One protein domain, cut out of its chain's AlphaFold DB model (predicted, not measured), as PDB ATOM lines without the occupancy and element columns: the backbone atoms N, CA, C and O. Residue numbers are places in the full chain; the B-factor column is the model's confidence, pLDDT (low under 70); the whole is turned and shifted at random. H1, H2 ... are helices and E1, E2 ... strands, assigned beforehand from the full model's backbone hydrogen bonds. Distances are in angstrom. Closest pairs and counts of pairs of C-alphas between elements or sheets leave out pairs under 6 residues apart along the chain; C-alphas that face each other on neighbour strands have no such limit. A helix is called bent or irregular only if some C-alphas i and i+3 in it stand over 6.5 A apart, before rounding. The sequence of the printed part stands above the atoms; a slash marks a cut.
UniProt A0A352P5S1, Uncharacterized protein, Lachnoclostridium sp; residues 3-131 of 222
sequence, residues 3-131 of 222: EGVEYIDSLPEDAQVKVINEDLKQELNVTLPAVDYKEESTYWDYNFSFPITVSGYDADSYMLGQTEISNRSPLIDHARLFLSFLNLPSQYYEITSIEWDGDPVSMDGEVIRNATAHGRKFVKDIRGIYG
ATOM      1  N   GLU A   3      89.003 164.575 132.962       97.12
ATOM      2  CA  GLU A   3      88.595 164.000 134.244       97.12
ATOM      3  C   GLU A   3      88.737 162.483 134.193       97.12
ATOM      4  O   GLU A   3      88.478 161.876 133.154       97.12
ATOM      5  N   GLY A   4      89.147 161.880 135.308       97.19
ATOM      6  CA  GLY A   4      89.189 160.424 135.436       97.19
ATOM      7  C   GLY A   4      90.172 159.721 134.491       97.19
ATOM      8  O   GLY A   4      89.924 158.579 134.115       97.19
ATOM      9  N   VAL A   5      91.276 160.378 134.116       97.94
ATOM     10  CA  VAL A   5      92.296 159.835 133.205       97.94
ATOM     11  C   VAL A   5      92.992 158.637 133.846       97.94
ATOM     12  O   VAL A   5      93.559 158.750 134.938       97.94
ATOM     13  N   GLU A   6      92.963 157.498 133.163       96.88
ATOM     14  CA  GLU A   6      93.590 156.253 133.592       96.88
ATOM     15  C   GLU A   6      95.086 156.206 133.263       96.88
ATOM     16  O   GLU A   6      95.606 156.961 132.443       96.88
ATOM     17  N   TYR A   7      95.808 155.259 133.868       93.38
ATOM     18  CA  TYR A   7      97.221 155.035 133.542       93.38
ATOM     19  C   TYR A   7      97.449 154.599 132.086       93.38
ATOM     20  O   TYR A   7      98.491 154.899 131.507       93.38
ATOM     21  N   ILE A   8      96.502 153.851 131.521       93.25
ATOM     22  CA  ILE A   8      96.591 153.329 130.154       93.25
ATOM     23  C   ILE A   8      96.133 154.344 129.099       93.25
ATOM     24  O   ILE A   8      96.308 154.091 127.908       93.25
ATOM     25  N   ASP A   9      95.561 155.474 129.520       95.75
ATOM     26  CA  ASP A   9      95.051 156.492 128.611       95.75
ATOM     27  C   ASP A   9      96.186 157.328 128.015       95.75
ATOM     28  O   ASP A   9      97.165 157.688 128.672       95.75
ATOM     29  N   SER A  10      96.010 157.709 126.753       94.81
ATOM     30  CA  SER A  10      96.828 158.722 126.095       94.81
ATOM     31  C   SER A  10      96.115 160.070 126.121       94.81
ATOM     32  O   SER A  10      94.952 160.168 125.725       94.81
ATOM     33  N   LEU A  11      96.821 161.125 126.523       95.94
ATOM     34  CA  LEU A  11      96.290 162.485 126.469       95.94
ATOM     35  C   LEU A  11      96.372 163.060 125.042       95.94
ATOM     36  O   LEU A  11      97.319 162.745 124.323       95.94
ATOM     37  N   PRO A  12      95.427 163.929 124.627       95.50
ATOM     38  CA  PRO A  12      95.445 164.519 123.290       95.50
ATOM     39  C   PRO A  12      96.639 165.450 123.088       95.50
ATOM     40  O   PRO A  12      96.796 166.408 123.855       95.50
ATOM     41  N   GLU A  13      97.426 165.204 122.038       96.88
ATOM     42  CA  GLU A  13      98.593 166.014 121.648       96.88
ATOM     43  C   GLU A  13      98.212 167.394 121.101       96.88
ATOM     44  O   GLU A  13      99.031 168.309 121.107       96.88
ATOM     45  N   ASP A  14      96.968 167.567 120.668       96.31
ATOM     46  CA  ASP A  14      96.422 168.821 120.176       96.31
ATOM     47  C   ASP A  14      94.973 169.014 120.635       96.31
ATOM     48  O   ASP A  14      94.280 168.073 121.030       96.31
ATOM     49  N   ALA A  15      94.526 170.268 120.647       94.62
ATOM     50  CA  ALA A  15      93.150 170.616 120.967       94.62
ATOM     51  C   ALA A  15      92.694 171.841 120.177       94.62
ATOM     52  O   ALA A  15      93.475 172.756 119.903       94.62
ATOM     53  N   GLN A  16      91.400 171.889 119.855       95.56
ATOM     54  CA  GLN A  16      90.784 173.105 119.333       95.56
ATOM     55  C   GLN A  16      90.608 174.127 120.454       95.56
ATOM     56  O   GLN A  16      89.951 173.869 121.464       95.56
ATOM     57  N   VAL A  17      91.172 175.311 120.247       92.00
ATOM     58  CA  VAL A  17      91.133 176.437 121.174       92.00
ATOM     59  C   VAL A  17      90.550 177.642 120.453       92.00
ATOM     60  O   VAL A  17      90.921 177.959 119.322       92.00
ATOM     61  N   LYS A  18      89.643 178.343 121.132       93.94
ATOM     62  CA  LYS A  18      89.177 179.655 120.696       93.94
ATOM     63  C   LYS A  18      90.152 180.718 121.182       93.94
ATOM     64  O   LYS A  18      90.326 180.888 122.387       93.94
ATOM     65  N   VAL A  19      90.754 181.444 120.250       91.81
ATOM     66  CA  VAL A  19      91.685 182.537 120.528       91.81
ATOM     67  C   VAL A  19      91.001 183.850 120.184       91.81
ATOM     68  O   VAL A  19      90.441 184.009 119.099       91.81
ATOM     69  N   ILE A  20      91.031 184.781 121.132       91.06
ATOM     70  CA  ILE A  20      90.366 186.079 121.034       91.06
ATOM     71  C   ILE A  20      91.448 187.150 120.945       91.06
ATOM     72  O   ILE A  20      92.288 187.265 121.835       91.06
ATOM     73  N   ASN A  21      91.420 187.934 119.870       88.12
ATOM     74  CA  ASN A  21      92.187 189.164 119.757       88.12
ATOM     75  C   ASN A  21      91.280 190.329 120.164       88.12
ATOM     76  O   ASN A  21      90.413 190.755 119.395       88.12
ATOM     77  N   GLU A  22      91.456 190.824 121.389       89.50
ATOM     78  CA  GLU A  22      90.604 191.879 121.944       89.50
ATOM     79  C   GLU A  22      90.808 193.245 121.279       89.50
ATOM     80  O   GLU A  22      89.852 194.027 121.237       89.50
ATOM     81  N   ASP A  23      92.000 193.525 120.742       85.69
ATOM     82  CA  ASP A  23      92.325 194.794 120.081       85.69
ATOM     83  C   ASP A  23      91.619 194.900 118.726       85.69
ATOM     84  O   ASP A  23      90.997 195.915 118.413       85.69
ATOM     85  N   LEU A  24      91.668 193.817 117.942       85.12
ATOM     86  CA  LEU A  24      91.052 193.738 116.614       85.12
ATOM     87  C   LEU A  24      89.604 193.221 116.646       85.12
ATOM     88  O   LEU A  24      88.961 193.159 115.602       85.12
ATOM     89  N   LYS A  25      89.089 192.841 117.826       88.00
ATOM     90  CA  LYS A  25      87.766 192.212 118.021       88.00
ATOM     91  C   LYS A  25      87.547 190.997 117.109       88.00
ATOM     92  O   LYS A  25      86.476 190.827 116.531       88.00
ATOM     93  N   GLN A  26      88.569 190.153 116.983       88.31
ATOM     94  CA  GLN A  26      88.522 188.929 116.181       88.31
ATOM     95  C   GLN A  26      88.517 187.689 117.070       88.31
ATOM     96  O   GLN A  26      89.215 187.634 118.082       88.31
ATOM     97  N   GLU A  27      87.786 186.665 116.643       93.69
ATOM     98  CA  GLU A  27      87.807 185.334 117.247       93.69
ATOM     99  C   GLU A  27      88.218 184.312 116.190       93.69
ATOM    100  O   GLU A  27      87.743 184.356 115.053       93.69
ATOM    101  N   LEU A  28      89.093 183.381 116.564       92.19
ATOM    102  CA  LEU A  28      89.535 182.300 115.694       92.19
ATOM    103  C   LEU A  28      89.545 180.982 116.468       92.19
ATOM    104  O   LEU A  28      90.085 180.910 117.569       92.19
ATOM    105  N   ASN A  29      88.973 179.934 115.879       94.12
ATOM    106  CA  ASN A  29      89.155 178.572 116.372       94.12
ATOM    107  C   ASN A  29      90.377 177.977 115.670       94.12
ATOM    108  O   ASN A  29      90.396 177.879 114.443       94.12
ATOM    109  N   VAL A  30      91.390 177.600 116.443       93.88
ATOM    110  CA  VAL A  30      92.632 177.001 115.945       93.88
ATOM    111  C   VAL A  30      92.933 175.716 116.694       93.88
ATOM    112  O   VAL A  30      92.644 175.601 117.882       93.88
ATOM    113  N   THR A  31      93.545 174.757 116.012       95.62
ATOM    114  CA  THR A  31      94.142 173.596 116.669       95.62
ATOM    115  C   THR A  31      95.532 173.977 117.159       95.62
ATOM    116  O   THR A  31      96.371 174.395 116.361       95.62
ATOM    117  N   LEU A  32      95.765 173.857 118.464       94.69
ATOM    118  CA  LEU A  32      97.054 174.138 119.092       94.69
ATOM    119  C   LEU A  32      97.633 172.864 119.705       94.69
ATOM    120  O   LEU A  32      96.870 172.076 120.269       94.69
ATOM    121  N   PRO A  33      98.961 172.670 119.637       97.06
ATOM    122  CA  PRO A  33      99.612 171.544 120.281       97.06
ATOM    123  C   PRO A  33      99.602 171.698 121.806       97.06
ATOM    124  O   PRO A  33      99.529 172.805 122.355       97.06
ATOM    125  N   ALA A  34      99.696 170.566 122.492       96.06
ATOM    126  CA  ALA A  34      99.915 170.498 123.921       96.06
ATOM    127  C   ALA A  34     101.313 171.031 124.252       96.06
ATOM    128  O   ALA A  34     102.315 170.668 123.638       96.06
ATOM    129  N   VAL A  35     101.366 171.905 125.246       96.88
ATOM    130  CA  VAL A  35     102.595 172.485 125.792       96.88
ATOM    131  C   VAL A  35     102.952 171.815 127.112       96.88
ATOM    132  O   VAL A  35     104.129 171.614 127.399       96.88
ATOM    133  N   ASP A  36     101.944 171.497 127.927       96.06
ATOM    134  CA  ASP A  36     102.121 170.909 129.253       96.06
ATOM    135  C   ASP A  36     100.825 170.228 129.729       96.06
ATOM    136  O   ASP A  36      99.728 170.530 129.245       96.06
ATOM    137  N   TYR A  37     100.943 169.351 130.723       96.06
ATOM    138  CA  TYR A  37      99.821 168.740 131.427       96.06
ATOM    139  C   TYR A  37     100.052 168.836 132.929       96.06
ATOM    140  O   TYR A  37     101.077 168.394 133.446       96.06
ATOM    141  N   LYS A  38      99.071 169.381 133.647       96.62
ATOM    142  CA  LYS A  38      99.137 169.520 135.103       96.62
ATOM    143  C   LYS A  38      98.150 168.592 135.774       96.62
ATOM    144  O   LYS A  38      96.960 168.629 135.475       96.62
ATOM    145  N   GLU A  39      98.658 167.782 136.691       97.06
ATOM    146  CA  GLU A  39      97.838 166.991 137.600       97.06
ATOM    147  C   GLU A  39      97.169 167.930 138.610       97.06
ATOM    148  O   GLU A  39      97.844 168.700 139.296       97.06
ATOM    149  N   GLU A  40      95.841 167.893 138.668       96.88
ATOM    150  CA  GLU A  40      95.045 168.710 139.592       96.88
ATOM    151  C   GLU A  40      94.553 167.875 140.776       96.88
ATOM    152  O   GLU A  40      94.510 168.354 141.908       96.88
ATOM    153  N   SER A  41      94.175 166.624 140.516       97.56
ATOM    154  CA  SER A  41      93.645 165.711 141.521       97.56
ATOM    155  C   SER A  41      94.009 164.268 141.180       97.56
ATOM    156  O   SER A  41      94.372 163.937 140.048       97.56
ATOM    157  N   THR A  42      93.933 163.393 142.178       97.75
ATOM    158  CA  THR A  42      94.175 161.964 142.010       97.75
ATOM    159  C   THR A  42      93.362 161.183 143.031       97.75
ATOM    160  O   THR A  42      93.338 161.536 144.213       97.75
ATOM    161  N   TYR A  43      92.678 160.135 142.580       98.06
ATOM    162  CA  TYR A  43      91.756 159.368 143.410       98.06
ATOM    163  C   TYR A  43      91.542 157.953 142.870       98.06
ATOM    164  O   TYR A  43      91.877 157.624 141.736       98.06
ATOM    165  N   TRP A  44      90.980 157.099 143.724       98.19
ATOM    166  CA  TRP A  44      90.463 155.797 143.319       98.19
ATOM    167  C   TRP A  44      89.017 155.953 142.842       98.19
ATOM    168  O   TRP A  44      88.169 156.403 143.614       98.19
ATOM    169  N   ASP A  45      88.741 155.571 141.598       98.12
ATOM    170  CA  ASP A  45      87.396 155.383 141.053       98.12
ATOM    171  C   ASP A  45      86.940 153.942 141.319       98.12
ATOM    172  O   ASP A  45      87.622 152.984 140.955       98.12
ATOM    173  N   TYR A  46      85.787 153.794 141.973       97.81
ATOM    174  CA  TYR A  46      85.226 152.520 142.436       97.81
ATOM    175  C   TYR A  46      84.214 151.910 141.455       97.81
ATOM    176  O   TYR A  46      83.579 150.910 141.772       97.81
ATOM    177  N   ASN A  47      84.047 152.502 140.268       96.88
ATOM    178  CA  ASN A  47      83.140 152.001 139.233       96.88
ATOM    179  C   ASN A  47      83.836 151.077 138.218       96.88
ATOM    180  O   ASN A  47      83.310 150.841 137.132       96.88
ATOM    181  N   PHE A  48      85.028 150.567 138.535       97.62
ATOM    182  CA  PHE A  48      85.747 149.649 137.659       97.62
ATOM    183  C   PHE A  48      85.107 148.258 137.706       97.62
ATOM    184  O   PHE A  48      85.037 147.625 138.762       97.62
ATOM    185  N   SER A  49      84.659 147.767 136.552       98.25
ATOM    186  CA  SER A  49      84.160 146.406 136.394       98.25
ATOM    187  C   SER A  49      84.438 145.866 134.998       98.25
ATOM    188  O   SER A  49      84.630 146.624 134.045       98.25
ATOM    189  N   PHE A  50      84.470 144.540 134.873       98.25
ATOM    190  CA  PHE A  50      84.529 143.871 133.577       98.25
ATOM    191  C   PHE A  50      83.854 142.492 133.634       98.25
ATOM    192  O   PHE A  50      83.888 141.832 134.678       98.25
ATOM    193  N   PRO A  51      83.235 142.049 132.525       98.12
ATOM    194  CA  PRO A  51      82.620 140.734 132.446       98.12
ATOM    195  C   PRO A  51      83.676 139.636 132.277       98.12
ATOM    196  O   PRO A  51      84.720 139.830 131.653       98.12
ATOM    197  N   ILE A  52      83.364 138.455 132.794       97.81
ATOM    198  CA  ILE A  52      84.126 137.218 132.656       97.81
ATOM    199  C   ILE A  52      83.169 136.153 132.119       97.81
ATOM    200  O   ILE A  52      82.096 135.933 132.674       97.81
ATOM    201  N   THR A  53      83.581 135.446 131.072       96.00
ATOM    202  CA  THR A  53      82.866 134.272 130.565       96.00
ATOM    203  C   THR A  53      83.752 133.049 130.738       96.00
ATOM    204  O   THR A  53      84.884 133.025 130.256       96.00
ATOM    205  N   VAL A  54      83.236 132.039 131.437       95.56
ATOM    206  CA  VAL A  54      83.898 130.749 131.639       95.56
ATOM    207  C   VAL A  54      83.205 129.705 130.778       95.56
ATOM    208  O   VAL A  54      82.069 129.319 131.052       95.56
ATOM    209  N   SER A  55      83.905 129.266 129.740       93.69
ATOM    210  CA  SER A  55      83.553 128.112 128.912       93.69
ATOM    211  C   SER A  55      84.057 126.823 129.561       93.69
ATOM    212  O   SER A  55      85.117 126.825 130.191       93.69
ATOM    213  N   GLY A  56      83.289 125.740 129.443       92.62
ATOM    214  CA  GLY A  56      83.602 124.460 130.080       92.62
ATOM    215  C   GLY A  56      83.560 124.548 131.605       92.62
ATOM    216  O   GLY A  56      84.454 124.047 132.277       92.62
ATOM    217  N   TYR A  57      82.553 125.226 132.167       92.81
ATOM    218  CA  TYR A  57      82.401 125.455 133.613       92.81
ATOM    219  C   TYR A  57      82.380 124.157 134.449       92.81
ATOM    220  O   TYR A  57      82.672 124.167 135.643       92.81
ATOM    221  N   ASP A  58      82.037 123.031 133.833       93.00
ATOM    222  CA  ASP A  58      82.056 121.695 134.426       93.00
ATOM    223  C   ASP A  58      83.438 121.007 134.403       93.00
ATOM    224  O   ASP A  58      83.590 119.930 134.981       93.00
ATOM    225  N   ALA A  59      84.459 121.622 133.797       93.88
ATOM    226  CA  ALA A  59      85.835 121.128 133.788       93.88
ATOM    227  C   ALA A  59      86.567 121.358 135.126       93.88
ATOM    228  O   ALA A  59      86.249 122.269 135.888       93.88
ATOM    229  N   ASP A  60      87.609 120.563 135.402       94.00
ATOM    230  CA  ASP A  60      88.449 120.692 136.612       94.00
ATOM    231  C   ASP A  60      89.320 121.971 136.635       94.00
ATOM    232  O   ASP A  60      89.786 122.404 137.701       94.00
ATOM    233  N   SER A  61      89.550 122.586 135.474       95.25
ATOM    234  CA  SER A  61      90.377 123.780 135.300       95.25
ATOM    235  C   SER A  61      89.957 124.600 134.078       95.25
ATOM    236  O   SER A  61      89.277 124.107 133.178       95.25
ATOM    237  N   TYR A  62      90.380 125.865 134.055       93.69
ATOM    238  CA  TYR A  62      90.125 126.820 132.980       93.69
ATOM    239  C   TYR A  62      91.435 127.443 132.507       93.69
ATOM    240  O   TYR A  62      92.379 127.592 133.284       93.69
ATOM    241  N   MET A  63      91.473 127.888 131.255       95.19
ATOM    242  CA  MET A  63      92.600 128.653 130.729       95.19
ATOM    243  C   MET A  63      92.314 130.152 130.784       95.19
ATOM    244  O   MET A  63      91.387 130.641 130.143       95.19
ATOM    245  N   LEU A  64      93.157 130.894 131.498       95.44
ATOM    246  CA  LEU A  64      93.224 132.351 131.457       95.44
ATOM    247  C   LEU A  64      94.457 132.763 130.646       95.44
ATOM    248  O   LEU A  64      95.593 132.781 131.132       95.44
ATOM    249  N   GLY A  65      94.243 133.025 129.356       92.31
ATOM    250  CA  GLY A  65      95.329 133.181 128.393       92.31
ATOM    251  C   GLY A  65      96.130 131.887 128.256       92.31
ATOM    252  O   GLY A  65      95.627 130.900 127.733       92.31
ATOM    253  N   GLN A  66      97.383 131.896 128.712       93.38
ATOM    254  CA  GLN A  66      98.265 130.716 128.723       93.38
ATOM    255  C   GLN A  66      98.421 130.098 130.121       93.38
ATOM    256  O   GLN A  66      99.218 129.182 130.300       93.38
ATOM    257  N   THR A  67      97.692 130.605 131.119       96.00
ATOM    258  CA  THR A  67      97.773 130.125 132.504       96.00
ATOM    259  C   THR A  67      96.563 129.267 132.831       96.00
ATOM    260  O   THR A  67      95.432 129.701 132.631       96.00
ATOM    261  N   GLU A  68      96.793 128.068 133.353       95.81
ATOM    262  CA  GLU A  68      95.727 127.212 133.869       95.81
ATOM    263  C   GLU A  68      95.341 127.651 135.290       95.81
ATOM    264  O   GLU A  68      96.206 127.824 136.153       95.81
ATOM    265  N   ILE A  69      94.044 127.833 135.541       95.56
ATOM    266  CA  ILE A  69      93.472 128.136 136.857       95.56
ATOM    267  C   ILE A  69      92.497 127.031 137.268       95.56
ATOM    268  O   ILE A  69      91.759 126.499 136.444       95.56
ATOM    269  N   SER A  70      92.484 126.660 138.547       94.00
ATOM    270  CA  SER A  70      91.609 125.585 139.025       94.00
ATOM    271  C   SER A  70      90.165 126.059 139.204       94.00
ATOM    272  O   SER A  70      89.924 127.110 139.798       94.00
ATOM    273  N   ASN A  71      89.207 125.218 138.807       92.06
ATOM    274  CA  ASN A  71      87.784 125.359 139.139       92.06
ATOM    275  C   ASN A  71      87.542 125.399 140.660       92.06
ATOM    276  O   ASN A  71      86.643 126.087 141.136       92.06
ATOM    277  N   ARG A  72      88.369 124.688 141.438       92.81
ATOM    278  CA  ARG A  72      88.162 124.477 142.881       92.81
ATOM    279  C   ARG A  72      88.513 125.691 143.740       92.81
ATOM    280  O   ARG A  72      88.218 125.696 144.933       92.81
ATOM    281  N   SER A  73      89.168 126.688 143.157       93.62
ATOM    282  CA  SER A  73      89.494 127.960 143.804       93.62
ATOM    283  C   SER A  73      88.527 129.056 143.349       93.62
ATOM    284  O   SER A  73      88.259 129.144 142.149       93.62
ATOM    285  N   PRO A  74      88.040 129.920 144.257       95.12
ATOM    286  CA  PRO A  74      87.313 131.130 143.886       95.12
ATOM    287  C   PRO A  74      88.057 131.952 142.823       95.12
ATOM    288  O   PRO A  74      89.268 132.140 142.916       95.12
ATOM    289  N   LEU A  75      87.336 132.505 141.840       96.38
ATOM    290  CA  LEU A  75      87.951 133.318 140.777       96.38
ATOM    291  C   LEU A  75      88.737 134.517 141.328       96.38
ATOM    292  O   LEU A  75      89.756 134.901 140.755       96.38
ATOM    293  N   ILE A  76      88.285 135.095 142.446       97.75
ATOM    294  CA  ILE A  76      88.934 136.243 143.090       97.75
ATOM    295  C   ILE A  76      90.373 135.939 143.539       97.75
ATOM    296  O   ILE A  76      91.219 136.833 143.508       97.75
ATOM    297  N   ASP A  77      90.701 134.679 143.846       97.50
ATOM    298  CA  ASP A  77      92.067 134.274 144.208       97.50
ATOM    299  C   ASP A  77      93.046 134.459 143.033       97.50
ATOM    300  O   ASP A  77      94.256 134.613 143.225       97.50
ATOM    301  N   HIS A  78      92.514 134.531 141.807       96.81
ATOM    302  CA  HIS A  78      93.245 134.752 140.560       96.81
ATOM    303  C   HIS A  78      93.177 136.203 140.066       96.81
ATOM    304  O   HIS A  78      93.574 136.481 138.935       96.81
ATOM    305  N   ALA A  79      92.731 137.158 140.891       97.56
ATOM    306  CA  ALA A  79      92.571 138.569 140.514       97.56
ATOM    307  C   ALA A  79      93.788 139.167 139.782       97.56
ATOM    308  O   ALA A  79      93.655 139.833 138.756       97.56
ATOM    309  N   ARG A  80      95.005 138.893 140.269       96.62
ATOM    310  CA  ARG A  80      96.237 139.383 139.627       96.62
ATOM    311  C   ARG A  80      96.464 138.798 138.235       96.62
ATOM    312  O   ARG A  80      97.009 139.496 137.385       96.62
ATOM    313  N   LEU A  81      96.052 137.552 137.996       97.31
ATOM    314  CA  LEU A  81      96.133 136.937 136.673       97.31
ATOM    315  C   LEU A  81      95.136 137.589 135.712       97.31
ATOM    316  O   LEU A  81      95.511 137.864 134.578       97.31
ATOM    317  N   PHE A  82      93.920 137.917 136.166       97.94
ATOM    318  CA  PHE A  82      92.949 138.662 135.353       97.94
ATOM    319  C   PHE A  82      93.476 140.046 134.969       97.94
ATOM    320  O   PHE A  82      93.468 140.399 133.792       97.94
ATOM    321  N   LEU A  83      94.008 140.800 135.936       97.75
ATOM    322  CA  LEU A  83      94.633 142.095 135.661       97.75
ATOM    323  C   LEU A  83      95.798 141.957 134.672       97.75
ATOM    324  O   LEU A  83      95.861 142.689 133.688       97.75
ATOM    325  N   SER A  84      96.676 140.970 134.871       96.62
ATOM    326  CA  SER A  84      97.788 140.707 133.953       96.62
ATOM    327  C   SER A  84      97.319 140.336 132.547       96.62
ATOM    328  O   SER A  84      97.923 140.786 131.578       96.62
ATOM    329  N   PHE A  85      96.265 139.526 132.419       96.81
ATOM    330  CA  PHE A  85      95.696 139.125 131.133       96.81
ATOM    331  C   PHE A  85      95.141 140.327 130.357       96.81
ATOM    332  O   PHE A  85      95.313 140.414 129.145       96.81
ATOM    333  N   LEU A  86      94.542 141.287 131.066       96.44
ATOM    334  CA  LEU A  86      94.024 142.535 130.501       96.44
ATOM    335  C   LEU A  86      95.103 143.616 130.304       96.44
ATOM    336  O   LEU A  86      94.784 144.723 129.878       96.44
ATOM    337  N   ASN A  87      96.373 143.319 130.604       96.44
ATOM    338  CA  ASN A  87      97.476 144.287 130.634       96.44
ATOM    339  C   ASN A  87      97.225 145.476 131.581       96.44
ATOM    340  O   ASN A  87      97.723 146.580 131.362       96.44
ATOM    341  N   LEU A  88      96.479 145.240 132.660       97.38
ATOM    342  CA  LEU A  88      96.188 146.223 133.692       97.38
ATOM    343  C   LEU A  88      97.191 146.074 134.847       97.38
ATOM    344  O   LEU A  88      97.231 145.043 135.523       97.38
ATOM    345  N   PRO A  89      98.043 147.076 135.106       96.62
ATOM    346  CA  PRO A  89      99.046 146.985 136.157       96.62
ATOM    347  C   PRO A  89      98.412 147.099 137.552       96.62
ATOM    348  O   PRO A  89      97.777 148.095 137.884       96.62
ATOM    349  N   SER A  90      98.679 146.119 138.420       96.12
ATOM    350  CA  SER A  90      98.122 146.048 139.790       96.12
ATOM    351  C   SER A  90      98.428 147.242 140.713       96.12
ATOM    352  O   SER A  90      97.836 147.364 141.779       96.12
ATOM    353  N   GLN A  91      99.340 148.135 140.323       97.12
ATOM    354  CA  GLN A  91      99.587 149.389 141.043       97.12
ATOM    355  C   GLN A  91      98.490 150.446 140.809       97.12
ATOM    356  O   GLN A  91      98.338 151.344 141.631       97.12
ATOM    357  N   TYR A  92      97.742 150.347 139.703       98.19
ATOM    358  CA  TYR A  92      96.681 151.287 139.317       98.19
ATOM    359  C   TYR A  92      95.298 150.635 139.252       98.19
ATOM    360  O   TYR A  92      94.310 151.340 139.099       98.19
ATOM    361  N   TYR A  93      95.211 149.312 139.377       98.56
ATOM    362  CA  TYR A  93      93.959 148.566 139.294       98.56
ATOM    363  C   TYR A  93      93.907 147.513 140.389       98.56
ATOM    364  O   TYR A  93      94.897 146.837 140.667       98.56
ATOM    365  N   GLU A  94      92.729 147.338 140.966       98.38
ATOM    366  CA  GLU A  94      92.469 146.329 141.982       98.38
ATOM    367  C   GLU A  94      91.094 145.717 141.749       98.38
ATOM    368  O   GLU A  94      90.120 146.442 141.563       98.38
ATOM    369  N   ILE A  95      91.012 144.387 141.783       98.75
ATOM    370  CA  ILE A  95      89.746 143.650 141.779       98.75
ATOM    371  C   ILE A  95      89.399 143.345 143.235       98.75
ATOM    372  O   ILE A  95      90.200 142.736 143.943       98.75
ATOM    373  N   THR A  96      88.218 143.768 143.673       98.25
ATOM    374  CA  THR A  96      87.737 143.615 145.052       98.25
ATOM    375  C   THR A  96      86.747 142.466 145.207       98.25
ATOM    376  O   THR A  96      86.657 141.887 146.288       98.25
ATOM    377  N   SER A  97      86.009 142.117 144.152       98.38
ATOM    378  CA  SER A  97      85.122 140.952 144.135       98.38
ATOM    379  C   SER A  97      84.958 140.396 142.722       98.38
ATOM    380  O   SER A  97      85.183 141.090 141.731       98.38
ATOM    381  N   ILE A  98      84.590 139.117 142.639       98.50
ATOM    382  CA  ILE A  98      84.138 138.469 141.408       98.50
ATOM    383  C   ILE A  98      82.902 137.651 141.768       98.50
ATOM    384  O   ILE A  98      82.968 136.801 142.658       98.50
ATOM    385  N   GLU A  99      81.791 137.918 141.093       97.88
ATOM    386  CA  GLU A  99      80.483 137.336 141.395       97.88
ATOM    387  C   GLU A  99      79.936 136.618 140.167       97.88
ATOM    388  O   GLU A  99      80.016 137.139 139.063       97.88
ATOM    389  N   TRP A 100      79.403 135.409 140.343       97.38
ATOM    390  CA  TRP A 100      78.782 134.679 139.240       97.38
ATOM    391  C   TRP A 100      77.449 135.321 138.852       97.38
ATOM    392  O   TRP A 100      76.578 135.524 139.700       97.38
ATOM    393  N   ASP A 101      77.266 135.548 137.559       96.62
ATOM    394  CA  ASP A 101      76.041 136.078 136.983       96.62
ATOM    395  C   ASP A 101      75.073 134.915 136.734       96.62
ATOM    396  O   ASP A 101      75.174 134.184 135.747       96.62
ATOM    397  N   GLY A 102      74.129 134.725 137.654       92.88
ATOM    398  CA  GLY A 102      73.086 133.710 137.524       92.88
ATOM    399  C   GLY A 102      73.598 132.263 137.467       92.88
ATOM    400  O   GLY A 102      74.636 131.893 138.041       92.88
ATOM    401  N   ASP A 103      72.803 131.424 136.801       95.12
ATOM    402  CA  ASP A 103      73.025 129.984 136.699       95.12
ATOM    403  C   ASP A 103      73.834 129.612 135.442       95.12
ATOM    404  O   ASP A 103      73.761 130.310 134.428       95.12
ATOM    405  N   PRO A 104      74.594 128.499 135.471       95.69
ATOM    406  CA  PRO A 104      75.258 127.971 134.282       95.69
ATOM    407  C   PRO A 104      74.255 127.632 133.169       95.69
ATOM    408  O   PRO A 104      73.179 127.092 133.432       95.69
ATOM    409  N   VAL A 105      74.639 127.881 131.920       95.62
ATOM    410  CA  VAL A 105      73.831 127.600 130.726       95.62
ATOM    411  C   VAL A 105      74.559 126.590 129.846       95.62
ATOM    412  O   VAL A 105      75.762 126.701 129.637       95.62
ATOM    413  N   SER A 106      73.836 125.608 129.305       94.56
ATOM    414  CA  SER A 106      74.384 124.708 128.286       94.56
ATOM    415  C   SER A 106      74.161 125.307 126.899       94.56
ATOM    416  O   SER A 106      73.020 125.571 126.516       94.56
ATOM    417  N   MET A 107      75.245 125.525 126.159       90.44
ATOM    418  CA  MET A 107      75.229 126.058 124.799       90.44
ATOM    419  C   MET A 107      76.178 125.231 123.935       90.44
ATOM    420  O   MET A 107      77.331 125.032 124.298       90.44
ATOM    421  N   ASP A 108      75.677 124.693 122.821       88.88
ATOM    422  CA  ASP A 108      76.456 123.894 121.860       88.88
ATOM    423  C   ASP A 108      77.243 122.710 122.466       88.88
ATOM    424  O   ASP A 108      78.292 122.311 121.967       88.88
ATOM    425  N   GLY A 109      76.709 122.105 123.533       88.69
ATOM    426  CA  GLY A 109      77.340 120.975 124.226       88.69
ATOM    427  C   GLY A 109      78.415 121.371 125.243       88.69
ATOM    428  O   GLY A 109      79.006 120.486 125.854       88.69
ATOM    429  N   GLU A 110      78.631 122.668 125.462       93.25
ATOM    430  CA  GLU A 110      79.523 123.214 126.483       93.25
ATOM    431  C   GLU A 110      78.716 123.887 127.602       93.25
ATOM    432  O   GLU A 110      77.673 124.506 127.362       93.25
ATOM    433  N   VAL A 111      79.172 123.753 128.848       95.69
ATOM    434  CA  VAL A 111      78.590 124.485 129.979       95.69
ATOM    435  C   VAL A 111      79.292 125.830 130.096       95.69
ATOM    436  O   VAL A 111      80.495 125.890 130.334       95.69
ATOM    437  N   ILE A 112      78.543 126.916 129.953       95.56
ATOM    438  CA  ILE A 112      79.045 128.286 130.052       95.56
ATOM    439  C   ILE A 112      78.511 128.923 131.329       95.56
ATOM    440  O   ILE A 112      77.335 128.775 131.671       95.56
ATOM    441  N   ARG A 113      79.363 129.677 132.027       96.31
ATOM    442  CA  ARG A 113      78.951 130.503 133.161       96.31
ATOM    443  C   ARG A 113      79.584 131.888 133.092       96.31
ATOM    444  O   ARG A 113      80.786 132.012 132.880       96.31
ATOM    445  N   ASN A 114      78.769 132.920 133.290       97.56
ATOM    446  CA  ASN A 114      79.223 134.310 133.315       97.56
ATOM    447  C   ASN A 114      79.483 134.769 134.748       97.56
ATOM    448  O   ASN A 114      78.851 134.276 135.681       97.56
ATOM    449  N   ALA A 115      80.417 135.695 134.917       98.00
ATOM    450  CA  ALA A 115      80.703 136.373 136.167       98.00
ATOM    451  C   ALA A 115      81.044 137.841 135.900       98.00
ATOM    452  O   ALA A 115      81.579 138.177 134.844       98.00
ATOM    453  N   THR A 116      80.849 138.695 136.895       98.62
ATOM    454  CA  THR A 116      81.282 140.089 136.854       98.62
ATOM    455  C   THR A 116      82.369 140.323 137.896       98.62
ATOM    456  O   THR A 116      82.202 140.020 139.079       98.62
ATOM    457  N   ALA A 117      83.510 140.859 137.456       98.69
ATOM    458  CA  ALA A 117      84.541 141.368 138.349       98.69
ATOM    459  C   ALA A 117      84.256 142.832 138.683       98.69
ATOM    460  O   ALA A 117      84.001 143.636 137.786       98.69
ATOM    461  N   HIS A 118      84.357 143.184 139.961       98.69
ATOM    462  CA  HIS A 118      84.248 144.551 140.458       98.69
ATOM    463  C   HIS A 118      85.532 144.961 141.156       98.69
ATOM    464  O   HIS A 118      86.240 144.137 141.744       98.69
ATOM    465  N   GLY A 119      85.828 146.251 141.117       98.44
ATOM    466  CA  GLY A 119      87.061 146.758 141.667       98.44
ATOM    467  C   GLY A 119      87.162 148.268 141.638       98.44
ATOM    468  O   GLY A 119      86.175 148.999 141.582       98.44
ATOM    469  N   ARG A 120      88.405 148.733 141.672       98.44
ATOM    470  CA  ARG A 120      88.739 150.146 141.576       98.44
ATOM    471  C   ARG A 120      89.931 150.366 140.666       98.44
ATOM    472  O   ARG A 120      90.818 149.518 140.559       98.44
ATOM    473  N   LYS A 121      89.954 151.540 140.051       98.25
ATOM    474  CA  LYS A 121      91.053 152.024 139.223       98.25
ATOM    475  C   LYS A 121      91.538 153.373 139.735       98.25
ATOM    476  O   LYS A 121      90.762 154.172 140.253       98.25
ATOM    477  N   PHE A 122      92.834 153.604 139.645       98.31
ATOM    478  CA  PHE A 122      93.465 154.845 140.053       98.31
ATOM    479  C   PHE A 122      93.467 155.811 138.876       98.31
ATOM    480  O   PHE A 122      94.011 155.492 137.817       98.31
ATOM    481  N   VAL A 123      92.866 156.978 139.070       98.44
ATOM    482  CA  VAL A 123      92.659 157.971 138.016       98.44
ATOM    483  C   VAL A 123      93.130 159.350 138.445       98.44
ATOM    484  O   VAL A 123      93.322 159.631 139.634       98.44
ATOM    485  N   LYS A 124      93.323 160.215 137.451       98.25
ATOM    486  CA  LYS A 124      93.791 161.586 137.629       98.25
ATOM    487  C   LYS A 124      92.895 162.563 136.896       98.25
ATOM    488  O   LYS A 124      92.513 162.315 135.756       98.25
ATOM    489  N   ASP A 125      92.666 163.719 137.503       98.25
ATOM    490  CA  ASP A 125      92.148 164.858 136.759       98.25
ATOM    491  C   ASP A 125      93.320 165.721 136.285       98.25
ATOM    492  O   ASP A 125      94.187 166.121 137.072       98.25
ATOM    493  N   ILE A 126      93.358 165.992 134.982       97.94
ATOM    494  CA  ILE A 126      94.490 166.610 134.301       97.94
ATOM    495  C   ILE A 126      94.047 167.866 133.553       97.94
ATOM    496  O   ILE A 126      93.192 167.853 132.661       97.94
ATOM    497  N   ARG A 127      94.709 168.980 133.858       97.19
ATOM    498  CA  ARG A 127      94.606 170.218 133.094       97.19
ATOM    499  C   ARG A 127      95.615 170.200 131.949       97.19
ATOM    500  O   ARG A 127      96.804 170.425 132.162       97.19
ATOM    501  N   GLY A 128      95.130 169.979 130.728       95.50
ATOM    502  CA  GLY A 128      95.922 170.194 129.515       95.50
ATOM    503  C   GLY A 128      96.135 171.682 129.234       95.50
ATOM    504  O   GLY A 128      95.198 172.479 129.329       95.50
ATOM    505  N   ILE A 129      97.369 172.048 128.903       95.75
ATOM    506  CA  ILE A 129      97.777 173.399 128.525       95.75
ATOM    507  C   ILE A 129      98.171 173.352 127.056       95.75
ATOM    508  O   ILE A 129      99.135 172.686 126.693       95.75
ATOM    509  N   TYR A 130      97.432 174.081 126.226       93.81
ATOM    510  CA  TYR A 130      97.615 174.128 124.777       93.81
ATOM    511  C   TYR A 130      98.052 175.526 124.366       93.81
ATOM    512  O   TYR A 130      97.542 176.517 124.895       93.81
ATOM    513  N   GLY A 131      99.009 175.618 123.451       91.88
ATOM    514  CA  GLY A 131      99.618 176.893 123.100       91.88
ATOM    515  C   GLY A 131     100.466 176.822 121.841       91.88
ATOM    516  O   GLY A 131     100.922 175.762 121.431       91.88
TER     517      GLY A 131
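AT A GLANCE: This is residues 3 to 131 of the 222 residues of an uncharacterized protein of Lachnoclostridium sp (UniProt A0A352P5S1). Two very long antiparallel strands, E3 and E7, run side by side as a twisted ribbon that makes the long axis of a rod. At one end E2 folds with E3 into a hairpin whose tip, residues 21 to 26, sticks out; toward the other end E6 pairs with E7, and H1 and the small hairpin of E4 and E5 make a head there, with H1 over E6. Short E1 pairs with E7 partway along the ribbon. The printed part has 129 residues, with one named helix and seven named strands: along the chain E1 to E5 come first, then H1, then E6 and E7; it is mostly strand, with one branched sheet of five strands, told by its antiparallel neighbour pairs E1 and E7, E2 and E3, E3 and E7, and E6 and E7, and a sheet of two antiparallel strands, E4 and E5. It is extended, with a radius of gyration of the C-alphas of 22.5 A and spans of 75 by 31 by 26 A.

IN THESE COORDINATES: E1, residues 3 to 6, begins with C-alpha 3 at (88.595, 164.000, 134.244). E2 is residues 14 to 21, 20.8 A long. E3, residues 26 to 55, is the longest strand, 62.3 A from first to last C-alpha, and bends by 84 degrees at residue 42. E4 is residues 61 to 64 and E5 residues 67 to 70. H1, residues 75 to 85, is irregular: C-alphas 77 and 80 are 8.0 A apart. E6, residues 93 to 107, is 32.7 A long and bends by 72 degrees at residue 103. E7, residues 110 to 130, is 54.1 A long, bends by 64 degrees at residue 127 and ends with C-alpha 130 at (97.615, 174.128, 124.777).

HOW THE PARTS SIT: E1 and E6 lie on one side of E7, and E3 on the other side. N 5 and O 124 of E1 and E7 are 2.8 A apart, within hydrogen-bond range. The pairing of E3 is staggered: residues 26 to 33 pair with E2, where N 17 and O 30 are 2.8 A apart, and residues 34 to 55 with E7, where N 52 and O 115 are 2.7 A apart. E6 and E7 are a hairpin, with N 96 and O 118 at 2.8 A. H1 is on the branched sheet at a height over the sheet of 7.7 A; it lies over E6 and runs across the strands, at 73 degrees to E6 on the local plane. The closest C-alphas of H1 and E6 are those of Ile 76 and Ile 98, 5.5 A apart. In the hairpin of E4 and E5, N 62 and O 69 are 2.8 A apart. In H1, 4 of 7 O i to N i+4 pairs are within range.

THE WHOLE: The C-alphas of Asp 23 and Asp 60, the two farthest apart, are 76.0 A from each other. The printed part has no cut and no long link. Its mean pLDDT is 95.5, and no printed residue is under 70.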